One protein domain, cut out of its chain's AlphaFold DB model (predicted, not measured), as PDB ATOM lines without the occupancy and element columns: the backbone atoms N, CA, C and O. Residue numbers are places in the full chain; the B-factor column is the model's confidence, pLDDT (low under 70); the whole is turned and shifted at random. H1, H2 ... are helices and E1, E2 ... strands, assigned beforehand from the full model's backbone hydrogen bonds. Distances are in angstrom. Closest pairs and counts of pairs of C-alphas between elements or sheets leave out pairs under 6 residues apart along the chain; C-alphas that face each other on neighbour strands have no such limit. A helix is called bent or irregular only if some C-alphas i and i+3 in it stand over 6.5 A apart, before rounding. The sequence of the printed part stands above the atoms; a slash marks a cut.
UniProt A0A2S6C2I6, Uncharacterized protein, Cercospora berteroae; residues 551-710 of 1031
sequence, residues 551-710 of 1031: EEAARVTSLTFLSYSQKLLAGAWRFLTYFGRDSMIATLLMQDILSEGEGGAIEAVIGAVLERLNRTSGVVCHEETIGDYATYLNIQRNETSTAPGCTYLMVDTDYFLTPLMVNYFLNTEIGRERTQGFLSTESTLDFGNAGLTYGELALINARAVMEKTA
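AT A GLANCE: This is residues 551 to 710 of the 1031 residues of an uncharacterized protein of Cercospora berteroae (UniProt A0A2S6C2I6). Look first for a core of helices, the H2-H3 hairpin with H5 packed on both; the first residues of H7, 694 to 698, pack on H3, and H6 turns off H5 at a corner to meet H7. H1 lies away on a long link, residues 551 to 557 sticking out, while H4 and the antiparallel sheet E1-E2 make a small side lobe. The 160 printed residues, mostly helix by class, hold H1 H2 H3 E1 H4 E2 H5 H6 H7 in that order, compact with a radius of gyration of the C-alphas of 15.8 A and spans of 49 by 42 by 27 A.

HOW THE PARTS SIT: Start at H1, residues 553 to 561, which touches no helix. H2, 580 to 590, and H3, 601 to 611, form a helical hairpin at a shallow tilt of 22 degrees, closest at C-alphas Gly 580 and Val 609, 6.0 A. In E1, 623 to 625, find N 625, 2.8 A from O 645 of antiparallel E2, 645 to 647. H4, 627 to 636, comes closest to E2 at C-alphas Ala 630 and Gly 645, 6.3 A. H5, 657 to 666, touches H3, closest at C-alphas Ile 606 and Leu 657, 7.4 A. H6, 669 to 680, irregular with C-alphas 673 and 676 7.2 A apart, touches H5 only at the corner, and H7, 694 to 709, at C-alphas Leu 679 and Gly 695, 4.6 A. Every O i to N i+4 pair is within hydrogen-bond range in the helices but H6, 6 of 8.

IN THESE COORDINATES: Find C-alpha 553 at (217.166, 317.399, 187.192), where H1 begins. H6 runs 18.5 A; H7 runs 22.8 A to C-alpha 709 at (208.688, 276.244, 175.740).

THE WHOLE: The farthest C-alphas, Glu 551 and Asn 638, are 52.2 A apart. The printed part has no cut; links H1 to H2, H3 to E1 and H6 to H7 are long. No printed residue is under pLDDT 70.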
ATOM      1  N   GLU A 551     222.151 316.913 188.686       94.44
ATOM      2  CA  GLU A 551     222.874 316.766 187.411       94.44
ATOM      3  C   GLU A 551     221.931 316.556 186.215       94.44
ATOM      4  O   GLU A 551     222.128 317.139 185.153       94.44
ATOM      5  N   GLU A 552     220.871 315.772 186.412       93.00
ATOM      6  CA  GLU A 552     219.897 315.342 185.400       93.00
ATOM      7  C   GLU A 552     218.480 315.834 185.752       93.00
ATOM      8  O   GLU A 552     217.480 315.233 185.353       93.00
ATOM      9  N   ALA A 553     218.380 316.933 186.512       92.56
ATOM     10  CA  ALA A 553     217.166 317.399 187.192       92.56
ATOM     11  C   ALA A 553     215.888 317.325 186.332       92.56
ATOM     12  O   ALA A 553     214.870 316.795 186.768       92.56
ATOM     13  N   ALA A 554     215.942 317.789 185.078       91.38
ATOM     14  CA  ALA A 554     214.790 317.754 184.178       91.38
ATOM     15  C   ALA A 554     214.367 316.327 183.771       91.38
ATOM     16  O   ALA A 554     213.169 316.077 183.631       91.38
ATOM     17  N   ARG A 555     215.317 315.395 183.598       92.69
ATOM     18  CA  ARG A 555     215.033 313.976 183.332       92.69
ATOM     19  C   ARG A 555     214.497 313.285 184.597       92.69
ATOM     20  O   ARG A 555     213.524 312.543 184.504       92.69
ATOM     21  N   VAL A 556     215.046 313.596 185.778       95.50
ATOM     22  CA  VAL A 556     214.572 313.055 187.071       95.50
ATOM     23  C   VAL A 556     213.163 313.548 187.421       95.50
ATOM     24  O   VAL A 556     212.328 312.739 187.809       95.50
ATOM     25  N   THR A 557     212.825 314.822 187.188       95.12
ATOM     26  CA  THR A 557     211.439 315.310 187.334       95.12
ATOM     27  C   THR A 557     210.468 314.569 186.406       95.12
ATOM     28  O   THR A 557     209.370 314.213 186.835       95.12
ATOM     29  N   SER A 558     210.870 314.277 185.161       95.19
ATOM     30  CA  SER A 558     210.064 313.437 184.264       95.19
ATOM     31  C   SER A 558     209.927 311.993 184.778       95.19
ATOM     32  O   SER A 558     208.870 311.400 184.592       95.19
ATOM     33  N   LEU A 559     210.945 311.431 185.445       96.25
ATOM     34  CA  LEU A 559     210.893 310.085 186.035       96.25
ATOM     35  C   LEU A 559     209.931 310.035 187.234       96.25
ATOM     36  O   LEU A 559     209.044 309.183 187.262       96.25
ATOM     37  N   THR A 560     210.040 310.987 188.166       95.62
ATOM     38  CA  THR A 560     209.125 311.157 189.313       95.62
ATOM     39  C   THR A 560     207.669 311.280 188.867       95.62
ATOM     40  O   THR A 560     206.806 310.598 189.410       95.62
ATOM     41  N   PHE A 561     207.379 312.054 187.814       96.31
ATOM     42  CA  PHE A 561     206.013 312.166 187.289       96.31
ATOM     43  C   PHE A 561     205.431 310.824 186.789       96.31
ATOM     44  O   PHE A 561     204.210 310.642 186.779       96.31
ATOM     45  N   LEU A 562     206.287 309.873 186.404       96.94
ATOM     46  CA  LEU A 562     205.909 308.539 185.928       96.94
ATOM     47  C   LEU A 562     206.034 307.440 187.000       96.94
ATOM     48  O   LEU A 562     205.749 306.285 186.690       96.94
ATOM     49  N   SER A 563     206.434 307.761 188.236       97.38
ATOM     50  CA  SER A 563     206.780 306.765 189.263       97.38
ATOM     51  C   SER A 563     205.913 306.876 190.513       97.38
ATOM     52  O   SER A 563     205.868 307.915 191.167       97.38
ATOM     53  N   TYR A 564     205.242 305.776 190.856       96.44
ATOM     54  CA  TYR A 564     204.330 305.677 191.993       96.44
ATOM     55  C   TYR A 564     204.599 304.377 192.755       96.44
ATOM     56  O   TYR A 564     205.003 303.382 192.150       96.44
ATOM     57  N   SER A 565     204.333 304.348 194.064       94.38
ATOM     58  CA  SER A 565     204.591 303.168 194.913       94.38
ATOM     59  C   SER A 565     203.825 301.914 194.455       94.38
ATOM     60  O   SER A 565     204.209 300.791 194.781       94.38
ATOM     61  N   GLN A 566     202.760 302.095 193.663       92.88
ATOM     62  CA  GLN A 566     201.891 301.018 193.182       92.88
ATOM     63  C   GLN A 566     202.108 300.595 191.717       92.88
ATOM     64  O   GLN A 566     201.542 299.583 191.297       92.88
ATOM     65  N   LYS A 567     202.833 301.395 190.919       95.62
ATOM     66  CA  LYS A 567     203.201 301.135 189.511       95.62
ATOM     67  C   LYS A 567     204.070 302.269 188.955       95.62
ATOM     68  O   LYS A 567     203.940 303.418 189.368       95.62
ATOM     69  N   LEU A 568     204.845 301.977 187.915       97.19
ATOM     70  CA  LEU A 568     205.332 303.009 186.995       97.19
ATOM     71  C   LEU A 568     204.356 303.147 185.807       97.19
ATOM     72  O   LEU A 568     203.629 302.209 185.467       97.19
ATOM     73  N   LEU A 569     204.290 304.342 185.217       96.62
ATOM     74  CA  LEU A 569     203.476 304.651 184.036       96.62
ATOM     75  C   LEU A 569     204.318 304.532 182.765       96.62
ATOM     76  O   LEU A 569     205.483 304.920 182.766       96.62
ATOM     77  N   ALA A 570     203.715 304.092 181.660       93.88
ATOM     78  CA  ALA A 570     204.411 303.980 180.377       93.88
ATOM     79  C   ALA A 570     204.890 305.340 179.832       93.88
ATOM     80  O   ALA A 570     205.990 305.447 179.287       93.88
ATOM     81  N   GLY A 571     204.114 306.411 180.025       93.12
ATOM     82  CA  GLY A 571     204.551 307.759 179.675       93.12
ATOM     83  C   GLY A 571     203.595 308.870 180.087       93.12
ATOM     84  O   GLY A 571     202.652 308.661 180.845       93.12
ATOM     85  N   ALA A 572     203.867 310.065 179.564       92.69
ATOM     86  CA  ALA A 572     203.037 311.262 179.684       92.69
ATOM     87  C   ALA A 572     201.681 311.097 178.951       92.69
ATOM     88  O   ALA A 572     201.376 310.001 178.485       92.69
ATOM     89  N   TRP A 573     200.872 312.167 178.871       91.94
ATOM     90  CA  TRP A 573     199.410 312.205 178.637       91.94
ATOM     91  C   TRP A 573     198.784 311.089 177.791       91.94
ATOM     92  O   TRP A 573     197.703 310.622 178.134       91.94
ATOM     93  N   ARG A 574     199.439 310.644 176.714       87.38
ATOM     94  CA  ARG A 574     198.970 309.575 175.821       87.38
ATOM     95  C   ARG A 574     198.884 308.188 176.482       87.38
ATOM     96  O   ARG A 574     198.074 307.362 176.057       87.38
ATOM     97  N   PHE A 575     199.711 307.920 177.494       89.62
ATOM     98  CA  PHE A 575     199.899 306.603 178.117       89.62
ATOM     99  C   PHE A 575     200.095 306.699 179.647       89.62
ATOM    100  O   PHE A 575     201.006 306.090 180.211       89.62
ATOM    101  N   LEU A 576     199.212 307.437 180.334       90.19
ATOM    102  CA  LEU A 576     199.176 307.582 181.802       90.19
ATOM    103  C   LEU A 576     198.644 306.318 182.516       90.19
ATOM    104  O   LEU A 576     197.753 306.364 183.365       90.19
ATOM    105  N   THR A 577     199.172 305.157 182.143       92.44
ATOM    106  CA  THR A 577     198.698 303.835 182.562       92.44
ATOM    107  C   THR A 577     199.866 302.850 182.656       92.44
ATOM    108  O   THR A 577     200.953 303.124 182.142       92.44
ATOM    109  N   TYR A 578     199.675 301.716 183.333       93.94
ATOM    110  CA  TYR A 578     200.681 300.650 183.363       93.94
ATOM    111  C   TYR A 578     200.799 299.977 181.984       93.94
ATOM    112  O   TYR A 578     199.791 299.548 181.413       93.94
ATOM    113  N   PHE A 579     202.038 299.831 181.506       95.12
ATOM    114  CA  PHE A 579     202.425 298.859 180.480       95.12
ATOM    115  C   PHE A 579     203.469 297.905 181.071       95.12
ATOM    116  O   PHE A 579     204.532 298.354 181.504       95.12
ATOM    117  N   GLY A 580     203.198 296.599 181.094       95.31
ATOM    118  CA  GLY A 580     204.049 295.607 181.760       95.31
ATOM    119  C   GLY A 580     205.419 295.461 181.112       95.31
ATOM    120  O   GLY A 580     206.444 295.600 181.777       95.31
ATOM    121  N   ARG A 581     205.423 295.237 179.794       95.31
ATOM    122  CA  ARG A 581     206.622 295.146 178.949       95.31
ATOM    123  C   ARG A 581     207.519 296.366 179.138       95.31
ATOM    124  O   ARG A 581     208.674 296.231 179.527       95.31
ATOM    125  N   ASP A 582     206.955 297.547 178.918       94.75
ATOM    126  CA  ASP A 582     207.692 298.807 178.865       94.75
ATOM    127  C   ASP A 582     208.242 299.175 180.254       94.75
ATOM    128  O   ASP A 582     209.393 299.597 180.370       94.75
ATOM    129  N   SER A 583     207.474 298.902 181.322       96.12
ATOM    130  CA  SER A 583     207.941 299.037 182.710       96.12
ATOM    131  C   SER A 583     209.092 298.084 183.019       96.12
ATOM    132  O   SER A 583     210.095 298.506 183.585       96.12
ATOM    133  N   MET A 584     208.997 296.807 182.632       98.06
ATOM    134  CA  MET A 584     210.067 295.837 182.888       98.06
ATOM    135  C   MET A 584     211.332 296.136 182.072       98.06
ATOM    136  O   MET A 584     212.427 296.066 182.626       98.06
ATOM    137  N   ILE A 585     211.208 296.523 180.796       97.50
ATOM    138  CA  ILE A 585     212.341 296.948 179.953       97.50
ATOM    139  C   ILE A 585     213.021 298.182 180.555       97.50
ATOM    140  O   ILE A 585     214.245 298.197 180.700       97.50
ATOM    141  N   ALA A 586     212.248 299.200 180.944       97.31
ATOM    142  CA  ALA A 586     212.797 300.412 181.538       97.31
ATOM    143  C   ALA A 586     213.476 300.133 182.891       97.31
ATOM    144  O   ALA A 586     214.585 300.613 183.111       97.31
ATOM    145  N   THR A 587     212.884 299.304 183.758       98.00
ATOM    146  CA  THR A 587     213.504 298.907 185.035       98.00
ATOM    147  C   THR A 587     214.780 298.098 184.825       98.00
ATOM    148  O   THR A 587     215.776 298.386 185.475       98.00
ATOM    149  N   LEU A 588     214.806 297.144 183.886       98.12
ATOM    150  CA  LEU A 588     216.017 296.378 183.560       98.12
ATOM    151  C   LEU A 588     217.171 297.274 183.075       98.12
ATOM    152  O   LEU A 588     218.328 296.959 183.338       98.12
ATOM    153  N   LEU A 589     216.868 298.377 182.383       98.12
ATOM    154  CA  LEU A 589     217.855 299.348 181.888       98.12
ATOM    155  C   LEU A 589     218.199 300.457 182.902       98.12
ATOM    156  O   LEU A 589     219.225 301.109 182.741       98.12
ATOM    157  N   MET A 590     217.370 300.682 183.928       97.62
ATOM    158  CA  MET A 590     217.573 301.715 184.961       97.62
ATOM    159  C   MET A 590     217.854 301.163 186.364       97.62
ATOM    160  O   MET A 590     217.925 301.935 187.319       97.62
ATOM    161  N   GLN A 591     218.023 299.847 186.518       94.88
ATOM    162  CA  GLN A 591     218.108 299.208 187.833       94.88
ATOM    163  C   GLN A 591     219.213 299.800 188.723       94.88
ATOM    164  O   GLN A 591     218.982 300.004 189.910       94.88
ATOM    165  N   ASP A 592     220.363 300.152 188.143       94.81
ATOM    166  CA  ASP A 592     221.507 300.718 188.868       94.81
ATOM    167  C   ASP A 592     221.209 302.086 189.526       94.81
ATOM    168  O   ASP A 592     221.937 302.487 190.437       94.81
ATOM    169  N   ILE A 593     220.141 302.795 189.118       97.44
ATOM    170  CA  ILE A 593     219.748 304.099 189.696       97.44
ATOM    171  C   ILE A 593     218.430 304.088 190.479       97.44
ATOM    172  O   ILE A 593     218.226 304.965 191.320       97.44
ATOM    173  N   LEU A 594     217.533 303.136 190.211       98.25
ATOM    174  CA  LEU A 594     216.200 303.074 190.824       98.25
ATOM    175  C   LEU A 594     216.255 302.627 192.293       98.25
ATOM    176  O   LEU A 594     217.192 301.953 192.721       98.25
ATOM    177  N   SER A 595     215.235 302.999 193.072       98.00
ATOM    178  CA  SER A 595     215.120 302.610 194.480       98.00
ATOM    179  C   SER A 595     214.734 301.133 194.676       98.00
ATOM    180  O   SER A 595     213.808 300.599 194.056       98.00
ATOM    181  N   GLU A 596     215.462 300.482 195.586       96.38
ATOM    182  CA  GLU A 596     215.242 299.115 196.075       96.38
ATOM    183  C   GLU A 596     214.450 299.127 197.398       96.38
ATOM    184  O   GLU A 596     214.480 300.112 198.137       96.38
ATOM    185  N   GLY A 597     213.794 298.015 197.745       94.62
ATOM    186  CA  GLY A 597     213.097 297.842 199.025       94.62
ATOM    187  C   GLY A 597     211.582 298.068 198.988       94.62
ATOM    188  O   GLY A 597     210.979 298.258 197.933       94.62
ATOM    189  N   GLU A 598     210.955 298.022 200.169       92.88
ATOM    190  CA  GLU A 598     209.501 298.174 200.321       92.88
ATOM    191  C   GLU A 598     209.054 299.589 199.928       92.88
ATOM    192  O   GLU A 598     209.535 300.567 200.494       92.88
ATOM    193  N   GLY A 599     208.149 299.691 198.952       89.44
ATOM    194  CA  GLY A 599     207.735 300.971 198.361       89.44
ATOM    195  C   GLY A 599     208.724 301.558 197.343       89.44
ATOM    196  O   GLY A 599     208.397 302.556 196.704       89.44
ATOM    197  N   GLY A 600     209.896 300.941 197.146       95.38
ATOM    198  CA  GLY A 600     210.866 301.337 196.126       95.38
ATOM    199  C   GLY A 600     210.382 301.036 194.703       95.38
ATOM    200  O   GLY A 600     209.591 300.116 194.471       95.38
ATOM    201  N   ALA A 601     210.887 301.793 193.727       97.75
ATOM    202  CA  ALA A 601     210.441 301.743 192.334       97.75
ATOM    203  C   ALA A 601     210.571 300.345 191.692       97.75
ATOM    204  O   ALA A 601     209.740 299.958 190.867       97.75
ATOM    205  N   ILE A 602     211.574 299.554 192.094       98.25
ATOM    206  CA  ILE A 602     211.769 298.186 191.585       98.25
ATOM    207  C   ILE A 602     210.676 297.232 192.105       98.25
ATOM    208  O   ILE A 602     210.111 296.466 191.320       98.25
ATOM    209  N   GLU A 603     210.310 297.301 193.392       97.56
ATOM    210  CA  GLU A 603     209.200 296.496 193.934       97.56
ATOM    211  C   GLU A 603     207.839 296.970 193.410       97.56
ATOM    212  O   GLU A 603     206.974 296.129 193.153       97.56
ATOM    213  N   ALA A 604     207.667 298.272 193.155       97.62
ATOM    214  CA  ALA A 604     206.462 298.819 192.528       97.62
ATOM    215  C   ALA A 604     206.210 298.226 191.128       97.62
ATOM    216  O   ALA A 604     205.075 297.874 190.805       97.62
ATOM    217  N   VAL A 605     207.251 298.045 190.301       98.38
ATOM    218  CA  VAL A 605     207.107 297.415 188.973       98.38
ATOM    219  C   VAL A 605     206.818 295.919 189.074       98.38
ATOM    220  O   VAL A 605     205.874 295.446 188.443       98.38
ATOM    221  N   ILE A 606     207.576 295.165 189.880       98.38
ATOM    222  CA  ILE A 606     207.369 293.709 189.993       98.38
ATOM    223  C   ILE A 606     205.995 293.407 190.621       98.38
ATOM    224  O   ILE A 606     205.285 292.517 190.152       98.38
ATOM    225  N   GLY A 607     205.577 294.177 191.630       97.44
ATOM    226  CA  GLY A 607     204.246 294.076 192.231       97.44
ATOM    227  C   GLY A 607     203.131 294.409 191.236       97.44
ATOM    228  O   GLY A 607     202.187 293.633 191.098       97.44
ATOM    229  N   ALA A 608     203.268 295.499 190.471       97.12
ATOM    230  CA  ALA A 608     202.281 295.885 189.461       97.12
ATOM    231  C   ALA A 608     202.084 294.822 188.368       97.12
ATOM    232  O   ALA A 608     200.951 294.637 187.913       97.12
ATOM    233  N   VAL A 609     203.161 294.125 187.984       97.81
ATOM    234  CA  VAL A 609     203.145 292.991 187.046       97.81
ATOM    235  C   VAL A 609     202.420 291.779 187.639       97.81
ATOM    236  O   VAL A 609     201.544 291.212 186.986       97.81
ATOM    237  N   LEU A 610     202.745 291.389 188.877       97.81
ATOM    238  CA  LEU A 610     202.160 290.211 189.530       97.81
ATOM    239  C   LEU A 610     200.666 290.394 189.841       97.81
ATOM    240  O   LEU A 610     199.876 289.500 189.542       97.81
ATOM    241  N   GLU A 611     200.260 291.561 190.352       95.75
ATOM    242  CA  GLU A 611     198.848 291.921 190.584       95.75
ATOM    243  C   GLU A 611     197.986 291.776 189.314       95.75
ATOM    244  O   GLU A 611     196.803 291.446 189.402       95.75
ATOM    245  N   ARG A 612     198.578 291.982 188.128       96.31
ATOM    246  CA  ARG A 612     197.909 291.964 186.813       96.31
ATOM    247  C   ARG A 612     198.167 290.689 185.999       96.31
ATOM    248  O   ARG A 612     197.895 290.658 184.802       96.31
ATOM    249  N   LEU A 613     198.706 289.632 186.604       96.12
ATOM    250  CA  LEU A 613     198.909 288.352 185.925       96.12
ATOM    251  C   LEU A 613     197.565 287.672 185.609       96.12
ATOM    252  O   LEU A 613     196.683 287.611 186.464       96.12
ATOM    253  N   ASN A 614     197.421 287.038 184.446       96.25
ATOM    254  CA  ASN A 614     196.319 286.108 184.230       96.25
ATOM    255  C   ASN A 614     196.568 284.796 185.000       96.25
ATOM    256  O   ASN A 614     197.295 283.919 184.535       96.25
ATOM    257  N   ARG A 615     195.922 284.615 186.161       93.81
ATOM    258  CA  ARG A 615     196.031 283.396 186.998       93.81
ATOM    259  C   ARG A 615     195.658 282.064 186.331       93.81
ATOM    260  O   ARG A 615     195.877 281.021 186.944       93.81
ATOM    261  N   THR A 616     195.063 282.074 185.136       93.06
ATOM    262  CA  THR A 616     194.678 280.856 184.403       93.06
ATOM    263  C   THR A 616     195.713 280.471 183.350       93.06
ATOM    264  O   THR A 616     196.024 279.290 183.225       93.06
ATOM    265  N   SER A 617     196.247 281.441 182.600       93.62
ATOM    266  CA  SER A 617     197.223 281.198 181.524       93.62
ATOM    267  C   SER A 617     198.678 281.497 181.904       93.62
ATOM    268  O   SER A 617     199.577 281.136 181.154       93.62
ATOM    269  N   GLY A 618     198.918 282.179 183.029       95.00
ATOM    270  CA  GLY A 618     200.236 282.685 183.440       95.00
ATOM    271  C   GLY A 618     200.797 283.806 182.566       95.00
ATOM    272  O   GLY A 618     201.961 284.175 182.737       95.00
ATOM    273  N   VAL A 619     199.967 284.349 181.669       95.06
ATOM    274  CA  VAL A 619     200.324 285.457 180.782       95.06
ATOM    275  C   VAL A 619     200.332 286.772 181.563       95.06
ATOM    276  O   VAL A 619     199.432 287.039 182.367       95.06
ATOM    277  N   VAL A 620     201.350 287.597 181.334       96.00
ATOM    278  CA  VAL A 620     201.488 288.920 181.953       96.00
ATOM    279  C   VAL A 620     200.625 289.940 181.210       96.00
ATOM    280  O   VAL A 620     200.591 289.974 179.983       96.00
ATOM    281  N   CYS A 621     199.936 290.812 181.949       95.94
ATOM    282  CA  CYS A 621     199.215 291.930 181.347       95.94
ATOM    283  C   CYS A 621     200.176 292.897 180.644       95.94
ATOM    284  O   CYS A 621     201.068 293.474 181.278       95.94
ATOM    285  N   HIS A 622     199.947 293.098 179.348       94.56
ATOM    286  CA  HIS A 622     200.663 294.059 178.521       94.56
ATOM    287  C   HIS A 622     200.266 295.502 178.857       94.56
ATOM    288  O   HIS A 622     201.146 296.288 179.182       94.56
ATOM    289  N   GLU A 623     198.970 295.829 178.839       93.56
ATOM    290  CA  GLU A 623     198.420 297.153 179.178       93.56
ATOM    291  C   GLU A 623     197.175 296.995 180.065       93.56
ATOM    292  O   GLU A 623     196.312 296.161 179.774       93.56
ATOM    293  N   GLU A 624     197.049 297.826 181.108       93.75
ATOM    294  CA  GLU A 624     195.822 297.915 181.913       93.75
ATOM    295  C   GLU A 624     194.796 298.909 181.336       93.75
ATOM    296  O   GLU A 624     195.128 299.984 180.832       93.75
ATOM    297  N   THR A 625     193.516 298.582 181.496       93.12
ATOM    298  CA  THR A 625     192.374 299.466 181.245       93.12
ATOM    299  C   THR A 625     191.647 299.738 182.558       93.12
ATOM    300  O   THR A 625     191.209 298.811 183.236       93.12
ATOM    301  N   ILE A 626     191.530 301.017 182.917       93.94
ATOM    302  CA  ILE A 626     191.079 301.489 184.235       93.94
ATOM    303  C   ILE A 626     190.106 302.679 184.095       93.94
ATOM    304  O   ILE A 626     189.854 303.161 182.986       93.94
ATOM    305  N   GLY A 627     189.530 303.139 185.211       94.00
ATOM    306  CA  GLY A 627     188.686 304.340 185.259       94.00
ATOM    307  C   GLY A 627     187.380 304.258 184.450       94.00
ATOM    308  O   GLY A 627     186.771 303.197 184.292       94.00
ATOM    309  N   ASP A 628     186.942 305.406 183.928       95.12
ATOM    310  CA  ASP A 628     185.716 305.545 183.120       95.12
ATOM    311  C   ASP A 628     185.734 304.649 181.862       95.12
ATOM    312  O   ASP A 628     184.692 304.136 181.458       95.12
ATOM    313  N   TYR A 629     186.915 304.382 181.281       94.62
ATOM    314  CA  TYR A 629     187.042 303.525 180.093       94.62
ATOM    315  C   TYR A 629     186.842 302.037 180.403       94.62
ATOM    316  O   TYR A 629     186.204 301.333 179.625       94.62
ATOM    317  N   ALA A 630     187.299 301.552 181.565       94.62
ATOM    318  CA  ALA A 630     186.979 300.192 182.007       94.62
ATOM    319  C   ALA A 630     185.464 300.005 182.166       94.62
ATOM    320  O   ALA A 630     184.886 299.058 181.630       94.62
ATOM    321  N   THR A 631     184.806 300.977 182.803       95.00
ATOM    322  CA  THR A 631     183.345 300.988 182.967       95.00
ATOM    323  C   THR A 631     182.620 301.027 181.613       95.00
ATOM    324  O   THR A 631     181.657 300.288 181.410       95.00
ATOM    325  N   TYR A 632     183.118 301.811 180.649       94.06
ATOM    326  CA  TYR A 632     182.612 301.833 179.273       94.06
ATOM    327  C   TYR A 632     182.722 300.463 178.576       94.06
ATOM    328  O   TYR A 632     181.719 299.960 178.064       94.06
ATOM    329  N   LEU A 633     183.896 299.819 178.595       92.38
ATOM    330  CA  LEU A 633     184.088 298.508 177.957       92.38
ATOM    331  C   LEU A 633     183.274 297.388 178.628       92.38
ATOM    332  O   LEU A 633     182.799 296.481 177.943       92.38
ATOM    333  N   ASN A 634     183.067 297.463 179.945       91.62
ATOM    334  CA  ASN A 634     182.186 296.542 180.665       91.62
ATOM    335  C   ASN A 634     180.720 296.738 180.224       91.62
ATOM    336  O   ASN A 634     180.046 295.767 179.873       91.62
ATOM    337  N   ILE A 635     180.245 297.986 180.111       91.06
ATOM    338  CA  ILE A 635     178.903 298.300 179.586       91.06
ATOM    339  C   ILE A 635     178.722 297.778 178.151       91.06
ATOM    340  O   ILE A 635     177.675 297.198 177.852       91.06
ATOM    341  N   GLN A 636     179.736 297.885 177.282       90.75
ATOM    342  CA  GLN A 636     179.688 297.311 175.927       90.75
ATOM    343  C   GLN A 636     179.605 295.771 175.930       90.75
ATOM    344  O   GLN A 636     178.918 295.177 175.094       90.75
ATOM    345  N   ARG A 637     180.197 295.104 176.930       87.50
ATOM    346  CA  ARG A 637     180.010 293.663 177.194       87.50
ATOM    347  C   ARG A 637     178.652 293.314 177.837       87.50
ATOM    348  O   ARG A 637     178.330 292.138 177.981       87.50
ATOM    349  N   ASN A 638     177.784 294.303 178.091       90.25
ATOM    350  CA  ASN A 638     176.526 294.213 178.857       90.25
ATOM    351  C   ASN A 638     176.738 293.855 180.346       90.25
ATOM    352  O   ASN A 638     175.838 293.327 181.003       90.25
ATOM    353  N   GLU A 639     177.912 294.170 180.892       90.56
ATOM    354  CA  GLU A 639     178.281 293.968 182.292       90.56
ATOM    355  C   GLU A 639     178.102 295.276 183.080       90.56
ATOM    356  O   GLU A 639     178.648 296.320 182.731       90.56
ATOM    357  N   THR A 640     177.342 295.240 184.178       90.00
ATOM    358  CA  THR A 640     177.246 296.374 185.114       90.00
ATOM    359  C   THR A 640     178.416 296.307 186.094       90.00
ATOM    360  O   THR A 640     178.267 295.798 187.202       90.00
ATOM    361  N   SER A 641     179.595 296.749 185.651       89.38
ATOM    362  CA  SER A 641     180.837 296.679 186.428       89.38
ATOM    363  C   SER A 641     181.770 297.852 186.129       89.38
ATOM    364  O   SER A 641     181.903 298.274 184.982       89.38
ATOM    365  N   THR A 642     182.468 298.334 187.153       91.31
ATOM    366  CA  THR A 642     183.562 299.316 187.058       91.31
ATOM    367  C   THR A 642     184.951 298.665 187.094       91.31
ATOM    368  O   THR A 642     185.952 299.372 186.971       91.31
ATOM    369  N   ALA A 643     185.006 297.333 187.243       91.44
ATOM    370  CA  ALA A 643     186.234 296.561 187.421       91.44
ATOM    371  C   ALA A 643     187.227 296.759 186.260       91.44
ATOM    372  O   ALA A 643     186.799 296.894 185.104       91.44
ATOM    373  N   PRO A 644     188.543 296.768 186.543       93.88
ATOM    374  CA  PRO A 644     189.579 296.995 185.546       93.88
ATOM    375  C   PRO A 644     189.713 295.816 184.568       93.88
ATOM    376  O   PRO A 644     189.314 294.685 184.843       93.88
ATOM    377  N   GLY A 645     190.317 296.084 183.413       92.12
ATOM    378  CA  GLY A 645     190.652 295.087 182.396       92.12
ATOM    379  C   GLY A 645     192.144 295.083 182.070       92.12
ATOM    380  O   GLY A 645     192.861 296.025 182.397       92.12
ATOM    381  N   CYS A 646     192.614 294.038 181.394       93.44
ATOM    382  CA  CYS A 646     194.001 293.919 180.948       93.44
ATOM    383  C   CYS A 646     194.081 293.275 179.560       93.44
ATOM    384  O   CYS A 646     193.286 292.391 179.228       93.44
ATOM    385  N   THR A 647     195.054 293.717 178.765       91.75
ATOM    386  CA  THR A 647     195.374 293.163 177.442       91.75
ATOM    387  C   THR A 647     196.443 292.079 177.582       91.75
ATOM    388  O   THR A 647     197.471 292.314 178.211       91.75
ATOM    389  N   TYR A 648     196.222 290.907 176.977       93.38
ATOM    390  CA  TYR A 648     197.081 289.716 177.121       93.38
ATOM    391  C   TYR A 648     197.556 289.125 175.774       93.38
ATOM    392  O   TYR A 648     197.946 287.966 175.721       93.38
ATOM    393  N   LEU A 649     197.502 289.895 174.678       91.06
ATOM    394  CA  LEU A 649     197.848 289.422 173.322       91.06
ATOM    395  C   LEU A 649     199.353 289.465 172.986       91.06
ATOM    396  O   LEU A 649     199.770 288.951 171.952       91.06
ATOM    397  N   MET A 650     200.174 290.103 173.829       93.94
ATOM    398  CA  MET A 650     201.614 290.229 173.587       93.94
ATOM    399  C   MET A 650     202.365 289.022 174.151       93.94
ATOM    400  O   MET A 650     202.432 288.835 175.365       93.94
ATOM    401  N   VAL A 651     202.969 288.225 173.270       96.25
ATOM    402  CA  VAL A 651     203.702 287.003 173.631       96.25
ATOM    403  C   VAL A 651     205.125 287.276 174.126       96.25
ATOM    404  O   VAL A 651     205.760 286.375 174.657       96.25
ATOM    405  N   ASP A 652     205.635 288.504 173.997       96.69
ATOM    406  CA  ASP A 652     206.936 288.911 174.546       96.69
ATOM    407  C   ASP A 652     206.918 289.122 176.071       96.69
ATOM    408  O   ASP A 652     207.906 288.869 176.763       96.69
ATOM    409  N   THR A 653     205.783 289.580 176.602       95.75
ATOM    410  CA  THR A 653     205.708 290.241 177.908       95.75
ATOM    411  C   THR A 653     205.900 289.243 179.058       95.75
ATOM    412  O   THR A 653     206.513 289.580 180.073       95.75
ATOM    413  N   ASP A 654     205.481 287.988 178.862       93.94
ATOM    414  CA  ASP A 654     205.638 286.864 179.799       93.94
ATOM    415  C   ASP A 654     207.085 286.630 180.247       93.94
ATOM    416  O   ASP A 654     207.327 286.162 181.362       93.94
ATOM    417  N   TYR A 655     208.042 286.922 179.364       98.31
ATOM    418  CA  TYR A 655     209.426 286.475 179.485       98.31
ATOM    419  C   TYR A 655     210.353 287.492 180.170       98.31
ATOM    420  O   TYR A 655     211.475 287.136 180.525       98.31
ATOM    421  N   PHE A 656     209.907 288.732 180.415       98.44
ATOM    422  CA  PHE A 656     210.707 289.754 181.117       98.44
ATOM    423  C   PHE A 656     210.659 289.642 182.649       98.44
ATOM    424  O   PHE A 656     211.597 290.073 183.324       98.44
ATOM    425  N   LEU A 657     209.601 289.035 183.202       98.44
ATOM    426  CA  LEU A 657     209.366 288.979 184.647       98.44
ATOM    427  C   LEU A 657     210.474 288.216 185.386       98.44
ATOM    428  O   LEU A 657     211.080 288.751 186.314       98.44
ATOM    429  N   THR A 658     210.791 286.987 184.969       98.31
ATOM    430  CA  THR A 658     211.792 286.177 185.683       98.31
ATOM    431  C   THR A 658     213.233 286.714 185.568       98.31
ATOM    432  O   THR A 658     213.915 286.697 186.595       98.31
ATOM    433  N   PRO A 659     213.706 287.284 184.435       98.62
ATOM    434  CA  PRO A 659     214.963 288.039 184.384       98.62
ATOM    435  C   PRO A 659     215.020 289.229 185.350       98.62
ATOM    436  O   PRO A 659     216.015 289.386 186.059       98.62
ATOM    437  N   LEU A 660     213.956 290.038 185.435       98.50
ATOM    438  CA  LEU A 660     213.895 291.165 186.374       98.50
ATOM    439  C   LEU A 660     213.926 290.680 187.832       98.50
ATOM    440  O   LEU A 660     214.661 291.225 188.656       98.50
ATOM    441  N   MET A 661     213.201 289.604 188.146       98.50
ATOM    442  CA  MET A 661     213.223 288.991 189.475       98.50
ATOM    443  C   MET A 661     214.601 288.432 189.855       98.50
ATOM    444  O   MET A 661     215.008 288.574 191.005       98.50
ATOM    445  N   VAL A 662     215.342 287.830 188.917       98.56
ATOM    446  CA  VAL A 662     216.733 287.408 189.160       98.56
ATOM    447  C   VAL A 662     217.624 288.614 189.433       98.56
ATOM    448  O   VAL A 662     218.361 288.618 190.423       98.56
ATOM    449  N   ASN A 663     217.543 289.646 188.590       97.75
ATOM    450  CA  ASN A 663     218.393 290.818 188.742       97.75
ATOM    451  C   ASN A 663     218.127 291.577 190.046       97.75
ATOM    452  O   ASN A 663     219.087 292.067 190.635       97.75
ATOM    453  N   TYR A 664     216.882 291.657 190.527       98.12
ATOM    454  CA  TYR A 664     216.593 292.239 191.839       98.12
ATOM    455  C   TYR A 664     216.873 291.242 192.971       98.12
ATOM    456  O   TYR A 664     217.856 291.389 193.697       98.12
ATOM    457  N   PHE A 665     216.052 290.200 193.122       98.19
ATOM    458  CA  PHE A 665     216.015 289.387 194.339       98.19
ATOM    459  C   PHE A 665     217.227 288.474 194.554       98.19
ATOM    460  O   PHE A 665     217.467 288.068 195.690       98.19
ATOM    461  N   LEU A 666     217.986 288.121 193.508       97.88
ATOM    462  CA  LEU A 666     219.178 287.276 193.662       97.88
ATOM    463  C   LEU A 666     220.474 288.093 193.680       97.88
ATOM    464  O   LEU A 666     221.361 287.799 194.487       97.88
ATOM    465  N   ASN A 667     220.590 289.121 192.832       96.81
ATOM    466  CA  ASN A 667     221.852 289.848 192.658       96.81
ATOM    467  C   ASN A 667     222.027 291.014 193.654       96.81
ATOM    468  O   ASN A 667     223.138 291.198 194.159       96.81
ATOM    469  N   THR A 668     220.961 291.740 194.015       96.81
ATOM    470  CA  THR A 668     221.021 292.854 194.991       96.81
ATOM    471  C   THR A 668     221.041 292.354 196.440       96.81
ATOM    472  O   THR A 668     220.635 291.227 196.726       96.81
ATOM    473  N   GLU A 669     221.534 293.164 197.382       96.31
ATOM    474  CA  GLU A 669     221.506 292.801 198.808       96.31
ATOM    475  C   GLU A 669     220.121 293.014 199.423       96.31
ATOM    476  O   GLU A 669     219.594 292.091 200.047       96.31
ATOM    477  N   ILE A 670     219.484 294.157 199.146       96.69
ATOM    478  CA  ILE A 670     218.149 294.486 199.660       96.69
ATOM    479  C   ILE A 670     217.117 293.495 199.110       96.69
ATOM    480  O   ILE A 670     216.338 292.946 199.885       96.69
ATOM    481  N   GLY A 671     217.156 293.155 197.817       96.88
ATOM    482  CA  GLY A 671     216.266 292.150 197.226       96.88
ATOM    483  C   GLY A 671     216.373 290.769 197.890       96.88
ATOM    484  O   GLY A 671     215.350 290.127 198.154       96.88
ATOM    485  N   ARG A 672     217.583 290.319 198.252       97.38
ATOM    486  CA  ARG A 672     217.763 289.048 198.982       97.38
ATOM    487  C   ARG A 672     217.103 289.075 200.364       97.38
ATOM    488  O   ARG A 672     216.483 288.084 200.745       97.38
ATOM    489  N   GLU A 673     217.185 290.188 201.091       97.25
ATOM    490  CA  GLU A 673     216.505 290.346 202.388       97.25
ATOM    491  C   GLU A 673     214.979 290.484 202.233       97.25
ATOM    492  O   GLU A 673     214.207 289.874 202.976       97.25
ATOM    493  N   ARG A 674     214.532 291.237 201.221       96.12
ATOM    494  CA  ARG A 674     213.119 291.507 200.908       96.12
ATOM    495  C   ARG A 674     212.339 290.293 200.423       96.12
ATOM    496  O   ARG A 674     211.132 290.231 200.654       96.12
ATOM    497  N   THR A 675     213.016 289.329 199.796       95.56
ATOM    498  CA  THR A 675     212.428 288.143 199.145       95.56
ATOM    499  C   THR A 675     211.300 287.496 199.957       95.56
ATOM    500  O   THR A 675     210.209 287.307 199.427       95.56
ATOM    501  N   GLN A 676     211.508 287.183 201.243       94.44
ATOM    502  CA  GLN A 676     210.472 286.508 202.039       94.44
ATOM    503  C   GLN A 676     209.241 287.397 202.288       94.44
ATOM    504  O   GLN A 676     208.119 286.896 202.251       94.44
ATOM    505  N   GLY A 677     209.447 288.692 202.548       95.62
ATOM    506  CA  GLY A 677     208.362 289.646 202.780       95.62
ATOM    507  C   GLY A 677     207.532 289.841 201.517       95.62
ATOM    508  O   GLY A 677     206.341 289.537 201.518       95.62
ATOM    509  N   PHE A 678     208.191 290.233 200.424       95.75
ATOM    510  CA  PHE A 678     207.562 290.467 199.124       95.75
ATOM    511  C   PHE A 678     206.791 289.242 198.611       95.75
ATOM    512  O   PHE A 678     205.662 289.370 198.151       95.75
ATOM    513  N   LEU A 679     207.354 288.033 198.741       95.62
ATOM    514  CA  LEU A 679     206.673 286.807 198.312       95.62
ATOM    515  C   LEU A 679     205.424 286.464 199.132       95.62
ATOM    516  O   LEU A 679     204.571 285.728 198.636       95.62
ATOM    517  N   SER A 680     205.323 286.973 200.364       96.56
ATOM    518  CA  SER A 680     204.171 286.766 201.251       96.56
ATOM    519  C   SER A 680     203.052 287.798 201.079       96.56
ATOM    520  O   SER A 680     201.983 287.618 201.660       96.56
ATOM    521  N   THR A 681     203.264 288.847 200.277       96.00
ATOM    522  CA  THR A 681     202.228 289.831 199.949       96.00
ATOM    523  C   THR A 681     201.092 289.162 199.174       96.00
ATOM    524  O   THR A 681     201.318 288.537 198.135       96.00
ATOM    525  N   GLU A 682     199.867 289.282 199.686       96.12
ATOM    526  CA  GLU A 682     198.645 288.889 198.979       96.12
ATOM    527  C   GLU A 682     198.277 289.953 197.935       96.12
ATOM    528  O   GLU A 682     198.336 291.149 198.216       96.12
ATOM    529  N   SER A 683     197.863 289.513 196.747       93.69
ATOM    530  CA  SER A 683     197.286 290.370 195.710       93.69
ATOM    531  C   SER A 683     195.995 291.029 196.205       93.69
ATOM    532  O   SER A 683     195.142 290.387 196.832       93.69
ATOM    533  N   THR A 684     195.862 292.319 195.905       88.69
ATOM    534  CA  THR A 684     194.789 293.203 196.376       88.69
ATOM    535  C   THR A 684     193.957 293.816 195.253       88.69
ATOM    536  O   THR A 684     192.822 294.223 195.510       88.69
ATOM    537  N   LEU A 685     194.480 293.883 194.024       87.50
ATOM    538  CA  LEU A 685     193.810 294.556 192.911       87.50
ATOM    539  C   LEU A 685     192.761 293.660 192.232       87.50
ATOM    540  O   LEU A 685     192.874 292.434 192.178       87.50
ATOM    541  N   ASP A 686     191.729 294.290 191.665       88.06
ATOM    542  CA  ASP A 686     190.541 293.617 191.113       88.06
ATOM    543  C   ASP A 686     190.756 293.030 189.699       88.06
ATOM    544  O   ASP A 686     189.928 293.157 188.804       88.06
ATOM    545  N   PHE A 687     191.898 292.366 189.491       89.44
ATOM    546  CA  PHE A 687     192.223 291.587 188.286       89.44
ATOM    547  C   PHE A 687     191.930 290.083 188.475       89.44
ATOM    548  O   PHE A 687     192.455 289.229 187.761       89.44
ATOM    549  N   GLY A 688     191.102 289.732 189.467       88.81
ATOM    550  CA  GLY A 688     190.739 288.349 189.802       88.81
ATOM    551  C   GLY A 688     191.790 287.572 190.607       88.81
ATOM    552  O   GLY A 688     191.598 286.379 190.858       88.81
ATOM    553  N   ASN A 689     192.878 288.218 191.034       93.56
ATOM    554  CA  ASN A 689     194.008 287.596 191.740       93.56
ATOM    555  C   ASN A 689     193.906 287.634 193.275       93.56
ATOM    556  O   ASN A 689     194.672 286.943 193.945       93.56
ATOM    557  N   ALA A 690     192.924 288.360 193.819       88.94
ATOM    558  CA  ALA A 690     192.728 288.569 195.253       88.94
ATOM    559  C   ALA A 690     192.876 287.289 196.103       88.94
ATOM    560  O   ALA A 690     192.201 286.279 195.865       88.94
ATOM    561  N   GLY A 691     193.745 287.353 197.117       88.81
ATOM    562  CA  GLY A 691     194.040 286.237 198.025       88.81
ATOM    563  C   GLY A 691     194.983 285.159 197.465       88.81
ATOM    564  O   GLY A 691     195.139 284.117 198.097       88.81
ATOM    565  N   LEU A 692     195.605 285.378 196.298       96.50
ATOM    566  CA  LEU A 692     196.845 284.696 195.909       96.50
ATOM    567  C   LEU A 692     198.049 285.514 196.374       96.50
ATOM    568  O   LEU A 692     198.037 286.740 196.287       96.50
ATOM    569  N   THR A 693     199.114 284.846 196.802       97.69
ATOM    570  CA  THR A 693     200.388 285.509 197.108       97.69
ATOM    571  C   THR A 693     201.189 285.836 195.846       97.69
ATOM    572  O   THR A 693     201.098 285.147 194.825       97.69
ATOM    573  N   TYR A 694     202.052 286.850 195.922       97.44
ATOM    574  CA  TYR A 694     203.025 287.176 194.873       97.44
ATOM    575  C   TYR A 694     203.925 285.975 194.510       97.44
ATOM    576  O   TYR A 694     204.277 285.805 193.343       97.44
ATOM    577  N   GLY A 695     204.232 285.087 195.466       97.38
ATOM    578  CA  GLY A 695     204.948 283.833 195.199       97.38
ATOM    579  C   GLY A 695     204.157 282.805 194.390       97.38
ATOM    580  O   GLY A 695     204.722 282.142 193.520       97.38
ATOM    581  N   GLU A 696     202.849 282.695 194.617       97.62
ATOM    582  CA  GLU A 696     201.974 281.842 193.805       97.62
ATOM    583  C   GLU A 696     201.799 282.403 192.391       97.62
ATOM    584  O   GLU A 696     201.859 281.645 191.425       97.62
ATOM    585  N   LEU A 697     201.660 283.724 192.247       98.19
ATOM    586  CA  LEU A 697     201.552 284.397 190.948       98.19
ATOM    587  C   LEU A 697     202.843 284.234 190.123       98.19
ATOM    588  O   LEU A 697     202.787 283.824 188.961       98.19
ATOM    589  N   ALA A 698     204.015 284.418 190.736       98.19
ATOM    590  CA  ALA A 698     205.299 284.144 190.090       98.19
ATOM    591  C   ALA A 698     205.448 282.672 189.656       98.19
ATOM    592  O   ALA A 698     205.958 282.388 188.570       98.19
ATOM    593  N   LEU A 699     204.972 281.724 190.473       98.19
ATOM    594  CA  LEU A 699     204.962 280.298 190.133       98.19
ATOM    595  C   LEU A 699     204.014 279.978 188.962       98.19
ATOM    596  O   LEU A 699     204.330 279.108 188.149       98.19
ATOM    597  N   ILE A 700     202.874 280.667 188.849       98.44
ATOM    598  CA  ILE A 700     201.942 280.501 187.724       98.44
ATOM    599  C   ILE A 700     202.592 280.977 186.410       98.44
ATOM    600  O   ILE A 700     202.541 280.241 185.423       98.44
ATOM    601  N   ASN A 701     203.274 282.131 186.398       98.56
ATOM    602  CA  ASN A 701     204.041 282.585 185.227       98.56
ATOM    603  C   ASN A 701     205.180 281.615 184.866       98.56
ATOM    604  O   ASN A 701     205.278 281.178 183.720       98.56
ATOM    605  N   ALA A 702     206.006 281.219 185.841       98.69
ATOM    606  CA  ALA A 702     207.119 280.301 185.600       98.69
ATOM    607  C   ALA A 702     206.648 278.945 185.040       98.69
ATOM    608  O   ALA A 702     207.290 278.392 184.146       98.69
ATOM    609  N   ARG A 703     205.489 278.442 185.494       98.56
ATOM    610  CA  ARG A 703     204.856 277.248 184.917       98.56
ATOM    611  C   ARG A 703     204.460 277.466 183.458       98.56
ATOM    612  O   ARG A 703     204.821 276.643 182.625       98.56
ATOM    613  N   ALA A 704     203.780 278.568 183.138       98.25
ATOM    614  CA  ALA A 704     203.372 278.876 181.768       98.25
ATOM    615  C   ALA A 704     204.573 279.000 180.813       98.25
ATOM    616  O   ALA A 704     204.538 278.453 179.712       98.25
ATOM    617  N   VAL A 705     205.671 279.627 181.250       98.69
ATOM    618  CA  VAL A 705     206.933 279.681 180.491       98.69
ATOM    619  C   VAL A 705     207.510 278.278 180.270       98.69
ATOM    620  O   VAL A 705     207.858 277.938 179.138       98.69
ATOM    621  N   MET A 706     207.579 277.437 181.307       98.75
ATOM    622  CA  MET A 706     208.073 276.057 181.180       98.75
ATOM    623  C   MET A 706     207.190 275.187 180.274       98.75
ATOM    624  O   MET A 706     207.714 274.355 179.538       98.75
ATOM    625  N   GLU A 707     205.869 275.382 180.290       98.25
ATOM    626  CA  GLU A 707     204.915 274.640 179.458       98.25
ATOM    627  C   GLU A 707     204.950 275.101 177.990       98.25
ATOM    628  O   GLU A 707     205.143 274.261 177.106       98.25
ATOM    629  N   LYS A 708     204.866 276.417 177.717       97.94
ATOM    630  CA  LYS A 708     204.952 276.998 176.356       97.94
ATOM    631  C   LYS A 708     206.234 276.583 175.619       97.94
ATOM    632  O   LYS A 708     206.218 276.375 174.412       97.94
ATOM    633  N   THR A 709     207.352 276.454 176.335       98.62
ATOM    634  CA  THR A 709     208.688 276.244 175.740       98.62
ATOM    635  C   THR A 709     209.126 274.776 175.653       98.62
ATOM    636  O   THR A 709     210.132 274.467 175.001       98.62
ATOM    637  N   ALA A 710     208.378 273.855 176.272       98.62
ATOM    638  CA  ALA A 710     208.737 272.440 176.361       98.62
ATOM    639  C   ALA A 710     208.717 271.701 175.015       98.62
ATOM    640  O   ALA A 710     209.417 270.699 174.867       98.62
TER     641      ALA A 710